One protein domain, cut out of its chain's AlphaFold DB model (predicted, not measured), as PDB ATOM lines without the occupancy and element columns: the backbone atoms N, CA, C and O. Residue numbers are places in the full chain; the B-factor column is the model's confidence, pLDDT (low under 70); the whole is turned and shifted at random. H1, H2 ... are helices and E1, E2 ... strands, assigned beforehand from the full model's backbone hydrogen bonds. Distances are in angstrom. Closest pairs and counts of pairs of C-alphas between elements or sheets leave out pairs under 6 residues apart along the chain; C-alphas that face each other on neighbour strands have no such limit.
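What this domain is: This is residues 253 to 352 and 440 to 466 of the 466 residues of the protein "RNA polymerase II elongator associated protein" of Ceraceosorus bombacis (UniProt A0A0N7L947). Two thin layers are stacked crosswise: H1 and H2 lie side by side, running opposite ways, over a second layer in which the strand hairpin E1 and E2, then H4, then H3 stand in a row. H1 spans this row from E1 past H4 toward H3, and H3 sits beside the first part of H4 only, residues 440 to 447. The printed part has 127 residues, with four named helices and two named strands in the order H1, E1, E2, H2, H3, H4; the sheet is E1 - E2, antiparallel, and the class is mostly helix. The whole is compact, with a radius of gyration of the C-alphas of 15.5 A, and flat, spanning 48 by 38 by 18 A.

How they stand to each other: H1, residues 255 to 277, and H4, residues 440 to 461, are the hubs, touching three other helices each. H1 and E1, residues 286 to 292, have 8 pairs of C-alphas within 8 A, the closest being Ala 271 and Leu 290 at 6.2 A. E1 and E2, residues 303 to 309, form an antiparallel hairpin at 154 degrees; N 288 and O 307 are 2.9 A apart and N 307 and O 288 are 2.8 A apart, both within hydrogen-bond range. H1 and E2 are apart. H2, residues 318 to 334, touches H1 at a shallow tilt of 13 degrees, opposite ways, with the C-alphas of Ala 273 and Leu 318 closest at 6.8 A. H3, residues 341 to 352, touches H4 at a shallow tilt of 12 degrees, opposite ways; the closest C-alphas, Val 346 and Thr 443, are 6.7 A apart. H1, with residues 260 to 268 alone, touches residues 444 to 451 of H4 at a steep tilt of 57 degrees, the same way; the C-alphas of Leu 261 and Ile 447 are closest, at 6.5 A. The closest C-alphas of E2 and H4, Ser 308 and Gln 456, are 6.7 A apart. H1 and H3 only just touch, with 3 pairs of C-alphas within 8 A, the closest being Tyr 257 and Val 346 at 6.5 A. H2 and H4 also only just touch, with 3 such pairs, the closest being Leu 324 and Leu 455 at 7.4 A. In H1, H2, H3 and H4 every O i to N i+4 pair is within hydrogen-bond range.

Where its parts are: H1 begins at C-alpha 255 (362.871, 289.523, 366.512) and is 32.4 A long from first to last C-alpha. E1 measures 19.1 A and E2 19.2 A, H2 24.3 A and H3 17.0 A. H4, 31.7 A long, ends at C-alpha 461 (346.436, 279.364, 390.900).

The domain as a whole: The C-alphas farthest apart, those of Thr 352 and Gly 466, are 49.0 A apart. Residues 353 to 439 are not printed, and C-alphas 352 and 440 are 11.1 A apart across this cut. The links printed whole are short. The mean pLDDT of the printed part is 72.9; 46 residues are under 70, among them 293 to 303, 334 to 352 and 461 to 466.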
ATOM      1  N   THR A 253     369.224 288.603 366.314       43.72
ATOM      2  CA  THR A 253     367.935 289.276 366.359       43.72
ATOM      3  C   THR A 253     366.886 288.283 366.849       43.72
ATOM      4  O   THR A 253     366.378 287.473 366.076       43.72
ATOM      5  N   THR A 254     366.532 288.371 368.132       52.50
ATOM      6  CA  THR A 254     365.409 287.668 368.769       52.50
ATOM      7  C   THR A 254     364.053 288.108 368.204       52.50
ATOM      8  O   THR A 254     363.028 287.543 368.579       52.50
ATOM      9  N   ASN A 255     364.044 289.058 367.253       54.22
ATOM     10  CA  ASN A 255     362.871 289.523 366.512       54.22
ATOM     11  C   ASN A 255     362.066 288.383 365.881       54.22
ATOM     12  O   ASN A 255     360.858 288.529 365.765       54.22
ATOM     13  N   SER A 256     362.672 287.249 365.513       67.19
ATOM     14  CA  SER A 256     361.892 286.133 364.958       67.19
ATOM     15  C   SER A 256     361.088 285.388 366.028       67.19
ATOM     16  O   SER A 256     359.920 285.095 365.804       67.19
ATOM     17  N   TYR A 257     361.678 285.096 367.194       80.00
ATOM     18  CA  TYR A 257     360.997 284.348 368.258       80.00
ATOM     19  C   TYR A 257     359.967 285.205 368.987       80.00
ATOM     20  O   TYR A 257     358.835 284.774 369.155       80.00
ATOM     21  N   LEU A 258     360.337 286.420 369.407       82.44
ATOM     22  CA  LEU A 258     359.431 287.268 370.187       82.44
ATOM     23  C   LEU A 258     358.223 287.720 369.361       82.44
ATOM     24  O   LEU A 258     357.110 287.713 369.877       82.44
ATOM     25  N   SER A 259     358.411 288.019 368.072       82.38
ATOM     26  CA  SER A 259     357.283 288.348 367.188       82.38
ATOM     27  C   SER A 259     356.386 287.133 366.938       82.38
ATOM     28  O   SER A 259     355.164 287.270 366.920       82.38
ATOM     29  N   LEU A 260     356.968 285.933 366.791       84.06
ATOM     30  CA  LEU A 260     356.198 284.691 366.667       84.06
ATOM     31  C   LEU A 260     355.432 284.378 367.959       84.06
ATOM     32  O   LEU A 260     354.257 284.034 367.900       84.06
ATOM     33  N   LEU A 261     356.060 284.561 369.121       85.38
ATOM     34  CA  LEU A 261     355.454 284.418 370.445       85.38
ATOM     35  C   LEU A 261     354.262 285.367 370.617       85.38
ATOM     36  O   LEU A 261     353.172 284.942 371.003       85.38
ATOM     37  N   GLU A 262     354.445 286.647 370.299       87.75
ATOM     38  CA  GLU A 262     353.398 287.661 370.414       87.75
ATOM     39  C   GLU A 262     352.237 287.394 369.447       87.75
ATOM     40  O   GLU A 262     351.078 287.414 369.861       87.75
ATOM     41  N   SER A 263     352.537 287.058 368.188       88.06
ATOM     42  CA  SER A 263     351.514 286.717 367.197       88.06
ATOM     43  C   SER A 263     350.731 285.459 367.593       88.06
ATOM     44  O   SER A 263     349.500 285.476 367.596       88.06
ATOM     45  N   SER A 264     351.418 284.389 368.003       87.06
ATOM     46  CA  SER A 264     350.787 283.103 368.340       87.06
ATOM     47  C   SER A 264     349.906 283.209 369.585       87.06
ATOM     48  O   SER A 264     348.761 282.757 369.588       87.06
ATOM     49  N   THR A 265     350.391 283.882 370.633       90.38
ATOM     50  CA  THR A 265     349.603 284.099 371.861       90.38
ATOM     51  C   THR A 265     348.407 285.030 371.630       90.38
ATOM     52  O   THR A 265     347.353 284.852 372.240       90.38
ATOM     53  N   GLN A 266     348.511 285.989 370.704       90.62
ATOM     54  CA  GLN A 266     347.393 286.848 370.303       90.62
ATOM     55  C   GLN A 266     346.307 286.088 369.516       90.62
ATOM     56  O   GLN A 266     345.127 286.407 369.690       90.62
ATOM     57  N   LYS A 267     346.664 285.083 368.699       87.25
ATOM     58  CA  LYS A 267     345.690 284.227 367.983       87.25
ATOM     59  C   LYS A 267     344.787 283.454 368.950       87.25
ATOM     60  O   LYS A 267     343.581 283.390 368.741       87.25
ATOM     61  N   ILE A 268     345.352 282.948 370.046       87.44
ATOM     62  CA  ILE A 268     344.618 282.236 371.111       87.44
ATOM     63  C   ILE A 268     343.581 283.157 371.761       87.44
ATOM     64  O   ILE A 268     342.416 282.787 371.894       87.44
ATOM     65  N   LEU A 269     343.972 284.390 372.096       90.19
ATOM     66  CA  LEU A 269     343.034 285.366 372.656       90.19
ATOM     67  C   LEU A 269     341.952 285.792 371.660       90.19
ATOM     68  O   LEU A 269     340.824 286.052 372.069       90.19
ATOM     69  N   ALA A 270     342.281 285.863 370.367       88.19
ATOM     70  CA  ALA A 270     341.307 286.172 369.328       88.19
ATOM     71  C   ALA A 270     340.270 285.046 369.177       88.19
ATOM     72  O   ALA A 270     339.078 285.333 369.141       88.19
ATOM     73  N   ALA A 271     340.696 283.778 369.181       86.44
ATOM     74  CA  ALA A 271     339.784 282.630 369.157       86.44
ATOM     75  C   ALA A 271     338.850 282.613 370.379       86.44
ATOM     76  O   ALA A 271     337.647 282.388 370.239       86.44
ATOM     77  N   TYR A 272     339.379 282.938 371.564       87.00
ATOM     78  CA  TYR A 272     338.566 283.066 372.775       87.00
ATOM     79  C   TYR A 272     337.560 284.215 372.675       87.00
ATOM     80  O   TYR A 272     336.397 284.049 373.031       87.00
ATOM     81  N   ALA A 273     337.974 285.371 372.147       86.50
ATOM     82  CA  ALA A 273     337.083 286.511 371.952       86.50
ATOM     83  C   ALA A 273     335.921 286.187 370.997       86.50
ATOM     84  O   ALA A 273     334.792 286.601 371.259       86.50
ATOM     85  N   VAL A 274     336.176 285.409 369.937       86.50
ATOM     86  CA  VAL A 274     335.129 284.934 369.017       86.50
ATOM     87  C   VAL A 274     334.114 284.069 369.765       86.50
ATOM     88  O   VAL A 274     332.920 284.360 369.708       86.50
ATOM     89  N   GLN A 275     334.566 283.079 370.537       84.19
ATOM     90  CA  GLN A 275     333.664 282.208 371.302       84.19
ATOM     91  C   GLN A 275     332.901 282.942 372.408       84.19
ATOM     92  O   GLN A 275     331.737 282.630 372.674       84.19
ATOM     93  N   LEU A 276     333.537 283.941 373.025       83.94
ATOM     94  CA  LEU A 276     332.901 284.820 374.000       83.94
ATOM     95  C   LEU A 276     331.777 285.637 373.349       83.94
ATOM     96  O   LEU A 276     330.700 285.747 373.924       83.94
ATOM     97  N   SER A 277     332.000 286.169 372.142       83.44
ATOM     98  CA  SER A 277     330.981 286.936 371.408       83.44
ATOM     99  C   SER A 277     329.808 286.083 370.917       83.44
ATOM    100  O   SER A 277     328.691 286.582 370.811       83.44
ATOM    101  N   SER A 278     330.036 284.793 370.665       83.50
ATOM    102  CA  SER A 278     328.999 283.843 370.257       83.50
ATOM    103  C   SER A 278     328.318 283.134 371.436       83.50
ATOM    104  O   SER A 278     327.577 282.181 371.207       83.50
ATOM    105  N   ASN A 279     328.568 283.554 372.686       79.56
ATOM    106  CA  ASN A 279     328.044 282.930 373.913       79.56
ATOM    107  C   ASN A 279     328.319 281.414 374.026       79.56
ATOM    108  O   ASN A 279     327.558 280.685 374.657       79.56
ATOM    109  N   LEU A 280     329.417 280.930 373.435       78.75
ATOM    110  CA  LEU A 280     329.809 279.512 373.466       78.75
ATOM    111  C   LEU A 280     330.742 279.172 374.640       78.75
ATOM    112  O   LEU A 280     331.197 278.039 374.759       78.75
ATOM    113  N   VAL A 281     331.047 280.147 375.500       78.12
ATOM    114  CA  VAL A 281     331.905 279.951 376.673       78.12
ATOM    115  C   VAL A 281     331.064 279.441 377.852       78.12
ATOM    116  O   VAL A 281     330.113 280.122 378.244       78.12
ATOM    117  N   PRO A 282     331.409 278.286 378.458       77.69
ATOM    118  CA  PRO A 282     330.706 277.760 379.623       77.69
ATOM    119  C   PRO A 282     330.672 278.755 380.790       77.69
ATOM    120  O   PRO A 282     331.698 279.284 381.216       77.69
ATOM    121  N   LEU A 283     329.476 278.992 381.333       72.44
ATOM    122  CA  LEU A 283     329.236 279.956 382.417       72.44
ATOM    123  C   LEU A 283     329.708 279.469 383.797       72.44
ATOM    124  O   LEU A 283     329.973 280.295 384.665       72.44
ATOM    125  N   HIS A 284     329.799 278.149 383.998       66.69
ATOM    126  CA  HIS A 284     330.035 277.518 385.306       66.69
ATOM    127  C   HIS A 284     331.301 276.642 385.344       66.69
ATOM    128  O   HIS A 284     331.436 275.787 386.219       66.69
ATOM    129  N   GLY A 285     332.238 276.882 384.422       69.44
ATOM    130  CA  GLY A 285     333.427 276.052 384.218       69.44
ATOM    131  C   GLY A 285     333.206 274.933 383.197       69.44
ATOM    132  O   GLY A 285     332.093 274.736 382.706       69.44
ATOM    133  N   GLY A 286     334.290 274.240 382.845       77.19
ATOM    134  CA  GLY A 286     334.310 273.187 381.826       77.19
ATOM    135  C   GLY A 286     335.354 273.417 380.734       77.19
ATOM    136  O   GLY A 286     336.014 274.458 380.685       77.19
ATOM    137  N   ASP A 287     335.502 272.429 379.855       78.19
ATOM    138  CA  ASP A 287     336.500 272.457 378.790       78.19
ATOM    139  C   ASP A 287     336.004 273.260 377.587       78.19
ATOM    140  O   ASP A 287     334.997 272.937 376.954       78.19
ATOM    141  N   LEU A 288     336.741 274.317 377.252       82.50
ATOM    142  CA  LEU A 288     336.487 275.144 376.083       82.50
ATOM    143  C   LEU A 288     337.422 274.740 374.941       82.50
ATOM    144  O   LEU A 288     338.627 274.987 374.996       82.50
ATOM    145  N   LEU A 289     336.869 274.142 373.886       82.69
ATOM    146  CA  LEU A 289     337.628 273.796 372.686       82.69
ATOM    147  C   LEU A 289     337.771 275.015 371.772       82.69
ATOM    148  O   LEU A 289     336.808 275.435 371.136       82.69
ATOM    149  N   LEU A 290     338.981 275.550 371.653       81.56
ATOM    150  CA  LEU A 290     339.311 276.709 370.831       81.56
ATOM    151  C   LEU A 290     339.951 276.263 369.514       81.56
ATOM    152  O   LEU A 290     340.902 275.480 369.508       81.56
ATOM    153  N   ARG A 291     339.441 276.775 368.387       79.75
ATOM    154  CA  ARG A 291     339.979 276.496 367.047       79.75
ATOM    155  C   ARG A 291     340.795 277.679 366.541       79.75
ATOM    156  O   ARG A 291     340.282 278.794 366.448       79.75
ATOM    157  N   LEU A 292     342.063 277.442 366.212       78.19
ATOM    158  CA  LEU A 292     342.941 278.446 365.615       78.19
ATOM    159  C   LEU A 292     342.882 278.317 364.089       78.19
ATOM    160  O   LEU A 292     343.395 277.349 363.532       78.19
ATOM    161  N   SER A 293     342.273 279.289 363.407       61.66
ATOM    162  CA  SER A 293     342.292 279.324 361.939       61.66
ATOM    163  C   SER A 293     343.690 279.715 361.437       61.66
ATOM    164  O   SER A 293     344.227 280.736 361.888       61.66
ATOM    165  N   PRO A 294     344.302 278.962 360.505       59.19
ATOM    166  CA  PRO A 294     345.555 279.366 359.880       59.19
ATOM    167  C   PRO A 294     345.324 280.560 358.940       59.19
ATOM    168  O   PRO A 294     344.318 280.634 358.240       59.19
ATOM    169  N   ASN A 295     346.268 281.504 358.915       53.56
ATOM    170  CA  ASN A 295     346.159 282.759 358.155       53.56
ATOM    171  C   ASN A 295     346.675 282.658 356.704       53.56
ATOM    172  O   ASN A 295     346.919 283.681 356.070       53.56
ATOM    173  N   SER A 296     346.866 281.445 356.179       49.16
ATOM    174  CA  SER A 296     347.459 281.232 354.858       49.16
ATOM    175  C   SER A 296     346.783 280.064 354.150       49.16
ATOM    176  O   SER A 296     346.735 278.950 354.664       49.16
ATOM    177  N   SER A 297     346.273 280.336 352.954       48.69
ATOM    178  CA  SER A 297     345.653 279.390 352.033       48.69
ATOM    179  C   SER A 297     346.650 278.329 351.548       48.69
ATOM    180  O   SER A 297     347.271 278.505 350.504       48.69
ATOM    181  N   ALA A 298     346.827 277.248 352.310       41.53
ATOM    182  CA  ALA A 298     347.314 275.953 351.830       41.53
ATOM    183  C   ALA A 298     347.144 274.893 352.931       41.53
ATOM    184  O   ALA A 298     347.764 274.982 353.986       41.53
ATOM    185  N   THR A 299     346.295 273.904 352.652       47.16
ATOM    186  CA  THR A 299     346.225 272.539 353.205       47.16
ATOM    187  C   THR A 299     347.116 272.248 354.428       47.16
ATOM    188  O   THR A 299     348.168 271.623 354.302       47.16
ATOM    189  N   GLN A 300     346.700 272.672 355.623       47.47
ATOM    190  CA  GLN A 300     347.315 272.286 356.898       47.47
ATOM    191  C   GLN A 300     346.242 272.206 357.999       47.47
ATOM    192  O   GLN A 300     345.238 272.912 357.964       47.47
ATOM    193  N   VAL A 301     346.487 271.300 358.941       53.25
ATOM    194  CA  VAL A 301     345.639 270.829 360.048       53.25
ATOM    195  C   VAL A 301     345.063 271.979 360.897       53.25
ATOM    196  O   VAL A 301     345.805 272.871 361.300       53.25
ATOM    197  N   GLU A 302     343.757 271.949 361.205       59.47
ATOM    198  CA  GLU A 302     343.154 272.836 362.215       59.47
ATOM    199  C   GLU A 302     343.782 272.543 363.586       59.47
ATOM    200  O   GLU A 302     343.580 271.470 364.156       59.47
ATOM    201  N   THR A 303     344.539 273.493 364.138       67.62
ATOM    202  CA  THR A 303     345.085 273.350 365.491       67.62
ATOM    203  C   THR A 303     344.001 273.699 366.500       67.62
ATOM    204  O   THR A 303     343.670 274.871 366.712       67.62
ATOM    205  N   THR A 304     343.438 272.673 367.130       75.69
ATOM    206  CA  THR A 304     342.487 272.819 368.233       75.69
ATOM    207  C   THR A 304     343.194 272.667 369.573       75.69
ATOM    208  O   THR A 304     344.052 271.798 369.718       75.69
ATOM    209  N   PHE A 305     342.820 273.465 370.569       78.31
ATOM    210  CA  PHE A 305     343.297 273.291 371.941       78.31
ATOM    211  C   PHE A 305     342.148 273.424 372.936       78.31
ATOM    212  O   PHE A 305     341.179 274.141 372.685       78.31
ATOM    213  N   THR A 306     342.256 272.729 374.063       79.69
ATOM    214  CA  THR A 306     341.265 272.743 375.139       79.69
ATOM    215  C   THR A 306     341.731 273.651 376.271       79.69
ATOM    216  O   THR A 306     342.843 273.530 376.785       79.69
ATOM    217  N   LEU A 307     340.884 274.602 376.651       81.50
ATOM    218  CA  LEU A 307     341.080 275.452 377.816       81.50
ATOM    219  C   LEU A 307     340.082 275.044 378.898       81.50
ATOM    220  O   LEU A 307     338.902 275.369 378.799       81.50
ATOM    221  N   SER A 308     340.556 274.347 379.927       80.44
ATOM    222  CA  SER A 308     339.740 273.973 381.080       80.44
ATOM    223  C   SER A 308     339.516 275.185 381.979       80.44
ATOM    224  O   SER A 308     340.463 275.759 382.522       80.44
ATOM    225  N   LEU A 309     338.260 275.604 382.112       82.06
ATOM    226  CA  LEU A 309     337.857 276.688 383.000       82.06
ATOM    227  C   LEU A 309     337.497 276.113 384.382       82.06
ATOM    228  O   LEU A 309     336.691 275.178 384.436       82.06
ATOM    229  N   PRO A 310     338.031 276.665 385.491       76.69
ATOM    230  CA  PRO A 310     337.710 276.196 386.837       76.69
ATOM    231  C   PRO A 310     336.203 276.217 387.124       76.69
ATOM    232  O   PRO A 310     335.513 277.192 386.810       76.69
ATOM    233  N   ALA A 311     335.694 275.150 387.745       71.31
ATOM    234  CA  ALA A 311     334.291 275.052 388.135       71.31
ATOM    235  C   ALA A 311     333.918 276.151 389.144       71.31
ATOM    236  O   ALA A 311     334.678 276.459 390.062       71.31
ATOM    237  N   GLY A 312     332.739 276.755 388.974       65.00
ATOM    238  CA  GLY A 312     332.201 277.741 389.923       65.00
ATOM    239  C   GLY A 312     332.732 279.174 389.789       65.00
ATOM    240  O   GLY A 312     332.321 280.037 390.567       65.00
ATOM    241  N   ARG A 313     333.584 279.481 388.799       70.38
ATOM    242  CA  ARG A 313     333.970 280.866 388.470       70.38
ATOM    243  C   ARG A 313     333.381 281.333 387.149       70.38
ATOM    244  O   ARG A 313     333.212 280.570 386.204       70.38
ATOM    245  N   ARG A 314     333.115 282.642 387.089       74.06
ATOM    246  CA  ARG A 314     332.775 283.316 385.834       74.06
ATOM    247  C   ARG A 314     333.946 283.186 384.856       74.06
ATOM    248  O   ARG A 314     335.097 283.280 385.290       74.06
ATOM    249  N   PRO A 315     333.668 283.034 383.552       79.06
ATOM    250  CA  PRO A 315     334.717 282.940 382.552       79.06
ATOM    251  C   PRO A 315     335.619 284.186 382.582       79.06
ATOM    252  O   PRO A 315     335.131 285.301 382.809       79.06
ATOM    253  N   PRO A 316     336.937 284.026 382.367       83.81
ATOM    254  CA  PRO A 316     337.876 285.132 382.444       83.81
ATOM    255  C   PRO A 316     337.536 286.199 381.399       83.81
ATOM    256  O   PRO A 316     337.278 285.912 380.228       83.81
ATOM    257  N   THR A 317     337.545 287.462 381.826       87.62
ATOM    258  CA  THR A 317     337.304 288.584 380.913       87.62
ATOM    259  C   THR A 317     338.464 288.722 379.925       87.62
ATOM    260  O   THR A 317     339.623 288.452 380.256       87.62
ATOM    261  N   LEU A 318     338.185 289.203 378.709       87.19
ATOM    262  CA  LEU A 318     339.228 289.437 377.703       87.19
ATOM    263  C   LEU A 318     340.382 290.326 378.234       87.19
ATOM    264  O   LEU A 318     341.543 289.977 378.008       87.19
ATOM    265  N   PRO A 319     340.139 291.412 379.000       85.69
ATOM    266  CA  PRO A 319     341.212 292.198 379.613       85.69
ATOM    267  C   PRO A 319     342.074 291.432 380.627       85.69
ATOM    268  O   PRO A 319     343.267 291.727 380.734       85.69
ATOM    269  N   ALA A 320     341.510 290.468 381.365       86.50
ATOM    270  CA  ALA A 320     342.269 289.633 382.299       86.50
ATOM    271  C   ALA A 320     343.241 288.713 381.544       86.50
ATOM    272  O   ALA A 320     344.441 288.712 381.825       86.50
ATOM    273  N   LEU A 321     342.766 288.048 380.486       88.69
ATOM    274  CA  LEU A 321     343.615 287.217 379.627       88.69
ATOM    275  C   LEU A 321     344.710 288.034 378.914       88.69
ATOM    276  O   LEU A 321     345.849 287.587 378.780       88.69
ATOM    277  N   GLN A 322     344.409 289.276 378.521       90.00
ATOM    278  CA  GLN A 322     345.393 290.210 377.958       90.00
ATOM    279  C   GLN A 322     346.479 290.632 378.964       90.00
ATOM    280  O   GLN A 322     347.607 290.953 378.576       90.00
ATOM    281  N   ARG A 323     346.177 290.672 380.270       85.94
ATOM    282  CA  ARG A 323     347.191 290.905 381.317       85.94
ATOM    283  C   ARG A 323     348.092 289.684 381.470       85.94
ATOM    284  O   ARG A 323     349.306 289.849 381.398       85.94
ATOM    285  N   LEU A 324     347.505 288.491 381.569       89.00
ATOM    286  CA  LEU A 324     348.243 287.227 381.647       89.00
ATOM    287  C   LEU A 324     349.185 287.055 380.445       89.00
ATOM    288  O   LEU A 324     350.380 286.825 380.625       89.00
ATOM    289  N   ARG A 325     348.713 287.320 379.218       91.75
ATOM    290  CA  ARG A 325     349.577 287.317 378.024       91.75
ATOM    291  C   ARG A 325     350.775 288.256 378.155       91.75
ATOM    292  O   ARG A 325     351.895 287.870 377.834       91.75
ATOM    293  N   ARG A 326     350.563 289.495 378.609       87.12
ATOM    294  CA  ARG A 326     351.653 290.469 378.778       87.12
ATOM    295  C   ARG A 326     352.669 290.009 379.821       87.12
ATOM    296  O   ARG A 326     353.858 290.236 379.616       87.12
ATOM    297  N   THR A 327     352.230 289.347 380.890       87.50
ATOM    298  CA  THR A 327     353.120 288.731 381.886       87.50
ATOM    299  C   THR A 327     353.952 287.612 381.261       87.50
ATOM    300  O   THR A 327     355.174 287.628 381.394       87.50
ATOM    301  N   PHE A 328     353.325 286.716 380.497       87.12
ATOM    302  CA  PHE A 328     354.007 285.628 379.792       87.12
ATOM    303  C   PHE A 328     355.038 286.131 378.769       87.12
ATOM    304  O   PHE A 328     356.198 285.722 378.783       87.12
ATOM    305  N   VAL A 329     354.658 287.088 377.915       87.00
ATOM    306  CA  VAL A 329     355.574 287.689 376.929       87.00
ATOM    307  C   VAL A 329     356.731 288.406 377.627       87.00
ATOM    308  O   VAL A 329     357.880 288.270 377.206       87.00
ATOM    309  N   ARG A 330     356.461 289.123 378.725       83.19
ATOM    310  CA  ARG A 330     357.496 289.791 379.524       83.19
ATOM    311  C   ARG A 330     358.466 288.789 380.149       83.19
ATOM    312  O   ARG A 330     359.662 289.045 380.107       83.19
ATOM    313  N   LEU A 331     357.976 287.656 380.657       82.06
ATOM    314  CA  LEU A 331     358.803 286.578 381.213       82.06
ATOM    315  C   LEU A 331     359.758 285.996 380.159       82.06
ATOM    316  O   LEU A 331     360.935 285.771 380.430       82.06
ATOM    317  N   HIS A 332     359.275 285.822 378.927       78.25
ATOM    318  CA  HIS A 332     360.092 285.359 377.804       78.25
ATOM    319  C   HIS A 332     361.034 286.430 377.224       78.25
ATOM    320  O   HIS A 332     362.005 286.089 376.537       78.25
ATOM    321  N   ALA A 333     360.769 287.709 377.506       76.25
ATOM    322  CA  ALA A 333     361.608 288.839 377.117       76.25
ATOM    323  C   ALA A 333     362.680 289.196 378.167       76.25
ATOM    324  O   ALA A 333     363.707 289.763 377.796       76.25
ATOM    325  N   SER A 334     362.465 288.883 379.452       69.81
ATOM    326  CA  SER A 334     363.320 289.323 380.568       69.81
ATOM    327  C   SER A 334     364.471 288.377 380.932       69.81
ATOM    328  O   SER A 334     365.396 288.812 381.611       69.81
ATOM    329  N   GLY A 335     364.471 287.118 380.478       54.97
ATOM    330  CA  GLY A 335     365.519 286.152 380.827       54.97
ATOM    331  C   GLY A 335     365.949 285.282 379.652       54.97
ATOM    332  O   GLY A 335     365.193 284.425 379.207       54.97
ATOM    333  N   SER A 336     367.178 285.484 379.168       54.84
ATOM    334  CA  SER A 336     367.929 284.554 378.311       54.84
ATOM    335  C   SER A 336     367.097 283.804 377.265       54.84
ATOM    336  O   SER A 336     367.084 282.572 377.240       54.84
ATOM    337  N   SER A 337     366.457 284.530 376.345       52.34
ATOM    338  CA  SER A 337     365.708 283.939 375.223       52.34
ATOM    339  C   SER A 337     366.566 283.035 374.320       52.34
ATOM    340  O   SER A 337     366.033 282.419 373.411       52.34
ATOM    341  N   ALA A 338     367.885 282.963 374.538       51.56
ATOM    342  CA  ALA A 338     368.803 282.016 373.904       51.56
ATOM    343  C   ALA A 338     369.008 280.704 374.695       51.56
ATOM    344  O   ALA A 338     369.389 279.700 374.105       51.56
ATOM    345  N   ASN A 339     368.752 280.682 376.011       52.38
ATOM    346  CA  ASN A 339     368.961 279.499 376.857       52.38
ATOM    347  C   ASN A 339     367.695 278.665 377.080       52.38
ATOM    348  O   ASN A 339     367.804 277.494 377.444       52.38
ATOM    349  N   THR A 340     366.513 279.227 376.826       61.19
ATOM    350  CA  THR A 340     365.243 278.491 376.863       61.19
ATOM    351  C   THR A 340     365.158 277.487 375.713       61.19
ATOM    352  O   THR A 340     365.630 277.753 374.610       61.19
ATOM    353  N   VAL A 341     364.515 276.340 375.950       60.12
ATOM    354  CA  VAL A 341     364.349 275.259 374.955       60.12
ATOM    355  C   VAL A 341     363.728 275.777 373.646       60.12
ATOM    356  O   VAL A 341     364.232 275.476 372.569       60.12
ATOM    357  N   LEU A 342     362.712 276.645 373.743       59.88
ATOM    358  CA  LEU A 342     362.081 277.323 372.597       59.88
ATOM    359  C   LEU A 342     363.034 278.286 371.873       59.88
ATOM    360  O   LEU A 342     363.068 278.345 370.646       59.88
ATOM    361  N   GLY A 343     363.833 279.019 372.643       60.09
ATOM    362  CA  GLY A 343     364.856 279.924 372.139       60.09
ATOM    363  C   GLY A 343     365.920 279.217 371.309       60.09
ATOM    364  O   GLY A 343     366.252 279.657 370.208       60.09
ATOM    365  N   LYS A 344     366.402 278.076 371.812       61.97
ATOM    366  CA  LYS A 344     367.364 277.204 371.124       61.97
ATOM    367  C   LYS A 344     366.763 276.574 369.864       61.97
ATOM    368  O   LYS A 344     367.435 276.555 368.836       61.97
ATOM    369  N   ALA A 345     365.505 276.126 369.921       59.50
ATOM    370  CA  ALA A 345     364.796 275.536 368.781       59.50
ATOM    371  C   ALA A 345     364.573 276.541 367.633       59.50
ATOM    372  O   ALA A 345     364.811 276.225 366.472       59.50
ATOM    373  N   VAL A 346     364.202 277.789 367.934       60.78
ATOM    374  CA  VAL A 346     364.032 278.819 366.891       60.78
ATOM    375  C   VAL A 346     365.377 279.275 366.306       60.78
ATOM    376  O   VAL A 346     365.455 279.633 365.130       60.78
ATOM    377  N   GLN A 347     366.464 279.234 367.084       57.84
ATOM    378  CA  GLN A 347     367.809 279.544 366.582       57.84
ATOM    379  C   GLN A 347     368.369 278.457 365.656       57.84
ATOM    380  O   GLN A 347     368.998 278.793 364.645       57.84
ATOM    381  N   SER A 348     368.129 277.175 365.952       55.53
ATOM    382  CA  SER A 348     368.507 276.087 365.044       55.53
ATOM    383  C   SER A 348     367.715 276.160 363.733       55.53
ATOM    384  O   SER A 348     368.316 276.035 362.668       55.53
ATOM    385  N   GLU A 349     366.421 276.494 363.781       56.38
ATOM    386  CA  GLU A 349     365.575 276.686 362.588       56.38
ATOM    387  C   GLU A 349     365.929 277.943 361.766       56.38
ATOM    388  O   GLU A 349     365.867 277.945 360.535       56.38
ATOM    389  N   GLY A 350     366.349 279.031 362.419       53.16
ATOM    390  CA  GLY A 350     366.847 280.227 361.728       53.16
ATOM    391  C   GLY A 350     368.196 280.002 361.031       53.16
ATOM    392  O   GLY A 350     368.492 280.636 360.015       53.16
ATOM    393  N   THR A 351     369.004 279.079 361.558       47.84
ATOM    394  CA  THR A 351     370.306 278.709 360.987       47.84
ATOM    395  C   THR A 351     370.142 277.797 359.768       47.84
ATOM    396  O   THR A 351     370.849 277.988 358.778       47.84
ATOM    397  N   THR A 352     369.169 276.876 359.774       44.25
ATOM    398  CA  THR A 352     368.864 276.008 358.620       44.25
ATOM    399  C   THR A 352     368.272 276.784 357.440       44.25
ATOM    400  O   THR A 352     368.700 276.571 356.307       44.25
ATOM    401  N   SER A 440     358.948 276.188 360.886       52.69
ATOM    402  CA  SER A 440     358.223 277.271 361.569       52.69
ATOM    403  C   SER A 440     356.863 276.881 362.160       52.69
ATOM    404  O   SER A 440     356.422 277.523 363.109       52.69
ATOM    405  N   THR A 441     356.184 275.853 361.634       61.12
ATOM    406  CA  THR A 441     354.897 275.404 362.198       61.12
ATOM    407  C   THR A 441     355.098 274.614 363.488       61.12
ATOM    408  O   THR A 441     354.261 274.676 364.384       61.12
ATOM    409  N   ARG A 442     356.242 273.931 363.632       66.00
ATOM    410  CA  ARG A 442     356.573 273.131 364.819       66.00
ATOM    411  C   ARG A 442     356.901 274.009 366.026       66.00
ATOM    412  O   ARG A 442     356.505 273.691 367.147       66.00
ATOM    413  N   THR A 443     357.603 275.119 365.815       71.88
ATOM    414  CA  THR A 443     357.919 276.081 366.881       71.88
ATOM    415  C   THR A 443     356.700 276.886 367.323       71.88
ATOM    416  O   THR A 443     356.516 277.094 368.523       71.88
ATOM    417  N   GLU A 444     355.824 277.268 366.392       77.69
ATOM    418  CA  GLU A 444     354.527 277.879 366.709       77.69
ATOM    419  C   GLU A 444     353.637 276.935 367.539       77.69
ATOM    420  O   GLU A 444     353.094 277.345 368.566       77.69
ATOM    421  N   GLU A 445     353.559 275.652 367.177       77.75
ATOM    422  CA  GLU A 445     352.790 274.653 367.930       77.75
ATOM    423  C   GLU A 445     353.296 274.495 369.375       77.75
ATOM    424  O   GLU A 445     352.507 274.428 370.322       77.75
ATOM    425  N   GLN A 446     354.616 274.493 369.580       79.25
ATOM    426  CA  GLN A 446     355.204 274.421 370.921       79.25
ATOM    427  C   GLN A 446     354.938 275.678 371.756       79.25
ATOM    428  O   GLN A 446     354.714 275.572 372.965       79.25
ATOM    429  N   ILE A 447     354.951 276.859 371.127       84.00
ATOM    430  CA  ILE A 447     354.579 278.121 371.777       84.00
ATOM    431  C   ILE A 447     353.121 278.065 372.239       84.00
ATOM    432  O   ILE A 447     352.835 278.407 373.386       84.00
ATOM    433  N   ILE A 448     352.218 277.602 371.370       84.75
ATOM    434  CA  ILE A 448     350.788 277.472 371.671       84.75
ATOM    435  C   ILE A 448     350.582 276.522 372.855       84.75
ATOM    436  O   ILE A 448     349.970 276.922 373.842       84.75
ATOM    437  N   LYS A 449     351.161 275.314 372.818       84.00
ATOM    438  CA  LYS A 449     351.033 274.326 373.908       84.00
ATOM    439  C   LYS A 449     351.521 274.872 375.251       84.00
ATOM    440  O   LYS A 449     350.838 274.729 376.261       84.00
ATOM    441  N   ARG A 450     352.680 275.535 375.265       83.56
ATOM    442  CA  ARG A 450     353.263 276.105 376.491       83.56
ATOM    443  C   ARG A 450     352.463 277.283 377.030       83.56
ATOM    444  O   ARG A 450     352.304 277.390 378.240       83.56
ATOM    445  N   PHE A 451     351.950 278.147 376.157       88.19
ATOM    446  CA  PHE A 451     351.097 279.245 376.595       88.19
ATOM    447  C   PHE A 451     349.763 278.741 377.152       88.19
ATOM    448  O   PHE A 451     349.324 279.255 378.171       88.19
ATOM    449  N   VAL A 452     349.147 277.726 376.534       85.94
ATOM    450  CA  VAL A 452     347.896 277.125 377.031       85.94
ATOM    451  C   VAL A 452     348.104 276.480 378.398       85.94
ATOM    452  O   VAL A 452     347.333 276.771 379.304       85.94
ATOM    453  N   ALA A 453     349.169 275.692 378.580       84.31
ATOM    454  CA  ALA A 453     349.493 275.089 379.875       84.31
ATOM    455  C   ALA A 453     349.736 276.152 380.961       84.31
ATOM    456  O   ALA A 453     349.166 276.080 382.047       84.31
ATOM    457  N   TRP A 454     350.514 277.191 380.643       86.25
ATOM    458  CA  TRP A 454     350.761 278.304 381.565       86.25
ATOM    459  C   TRP A 454     349.478 279.079 381.902       86.25
ATOM    460  O   TRP A 454     349.278 279.509 383.034       86.25
ATOM    461  N   LEU A 455     348.587 279.252 380.925       86.50
ATOM    462  CA  LEU A 455     347.316 279.945 381.111       86.50
ATOM    463  C   LEU A 455     346.340 279.110 381.954       86.50
ATOM    464  O   LEU A 455     345.657 279.679 382.798       86.50
ATOM    465  N   GLN A 456     346.310 277.785 381.782       84.31
ATOM    466  CA  GLN A 456     345.553 276.866 382.641       84.31
ATOM    467  C   GLN A 456     346.046 276.936 384.092       84.31
ATOM    468  O   GLN A 456     345.242 277.107 385.005       84.31
ATOM    469  N   GLU A 457     347.362 276.889 384.304       83.44
ATOM    470  CA  GLU A 457     347.954 276.998 385.638       83.44
ATOM    471  C   GLU A 457     347.645 278.352 386.287       83.44
ATOM    472  O   GLU A 457     347.205 278.389 387.431       83.44
ATOM    473  N   ALA A 458     347.773 279.457 385.543       83.88
ATOM    474  CA  ALA A 458     347.460 280.796 386.040       83.88
ATOM    475  C   ALA A 458     345.973 280.971 386.407       83.88
ATOM    476  O   ALA A 458     345.649 281.652 387.380       83.88
ATOM    477  N   LEU A 459     345.062 280.352 385.646       82.31
ATOM    478  CA  LEU A 459     343.629 280.358 385.955       82.31
ATOM    479  C   LEU A 459     343.290 279.478 387.169       82.31
ATOM    480  O   LEU A 459     342.349 279.797 387.896       82.31
ATOM    481  N   CYS A 460     344.053 278.409 387.410       75.75
ATOM    482  CA  CYS A 460     343.909 277.542 388.581       75.75
ATOM    483  C   CYS A 460     344.570 278.123 389.843       75.75
ATOM    484  O   CYS A 460     344.019 277.985 390.930       75.75
ATOM    485  N   SER A 461     345.714 278.806 389.744       67.69
ATOM    486  CA  SER A 461     346.436 279.364 390.900       67.69
ATOM    487  C   SER A 461     345.709 280.536 391.564       67.69
ATOM    488  O   SER A 461     345.781 280.697 392.781       67.69
ATOM    489  N   ASP A 462     344.931 281.307 390.798       55.56
ATOM    490  CA  ASP A 462     344.016 282.336 391.328       55.56
ATOM    491  C   ASP A 462     342.875 281.736 392.194       55.56
ATOM    492  O   ASP A 462     342.071 282.473 392.776       55.56
ATOM    493  N   SER A 463     342.786 280.399 392.290       49.50
ATOM    494  CA  SER A 463     341.886 279.659 393.182       49.50
ATOM    495  C   SER A 463     342.390 279.547 394.626       49.50
ATOM    496  O   SER A 463     341.575 279.259 395.497       49.50
ATOM    497  N   ALA A 464     343.688 279.736 394.900       41.22
ATOM    498  CA  ALA A 464     344.270 279.500 396.233       41.22
ATOM    499  C   ALA A 464     344.350 280.757 397.125       41.22
ATOM    500  O   ALA A 464     344.741 280.660 398.284       41.22
ATOM    501  N   ALA A 465     343.992 281.931 396.595       38.53
ATOM    502  CA  ALA A 465     344.058 283.223 397.292       38.53
ATOM    503  C   ALA A 465     342.678 283.871 397.534       38.53
ATOM    504  O   ALA A 465     342.602 285.083 397.742       38.53
ATOM    505  N   GLY A 466     341.595 283.088 397.445       29.09
ATOM    506  CA  GLY A 466     340.218 283.530 397.690       29.09
ATOM    507  C   GLY A 466     339.692 283.044 399.025       29.09
ATOM    508  O   GLY A 466     339.777 281.816 399.238       29.09
TER     509      GLY A 466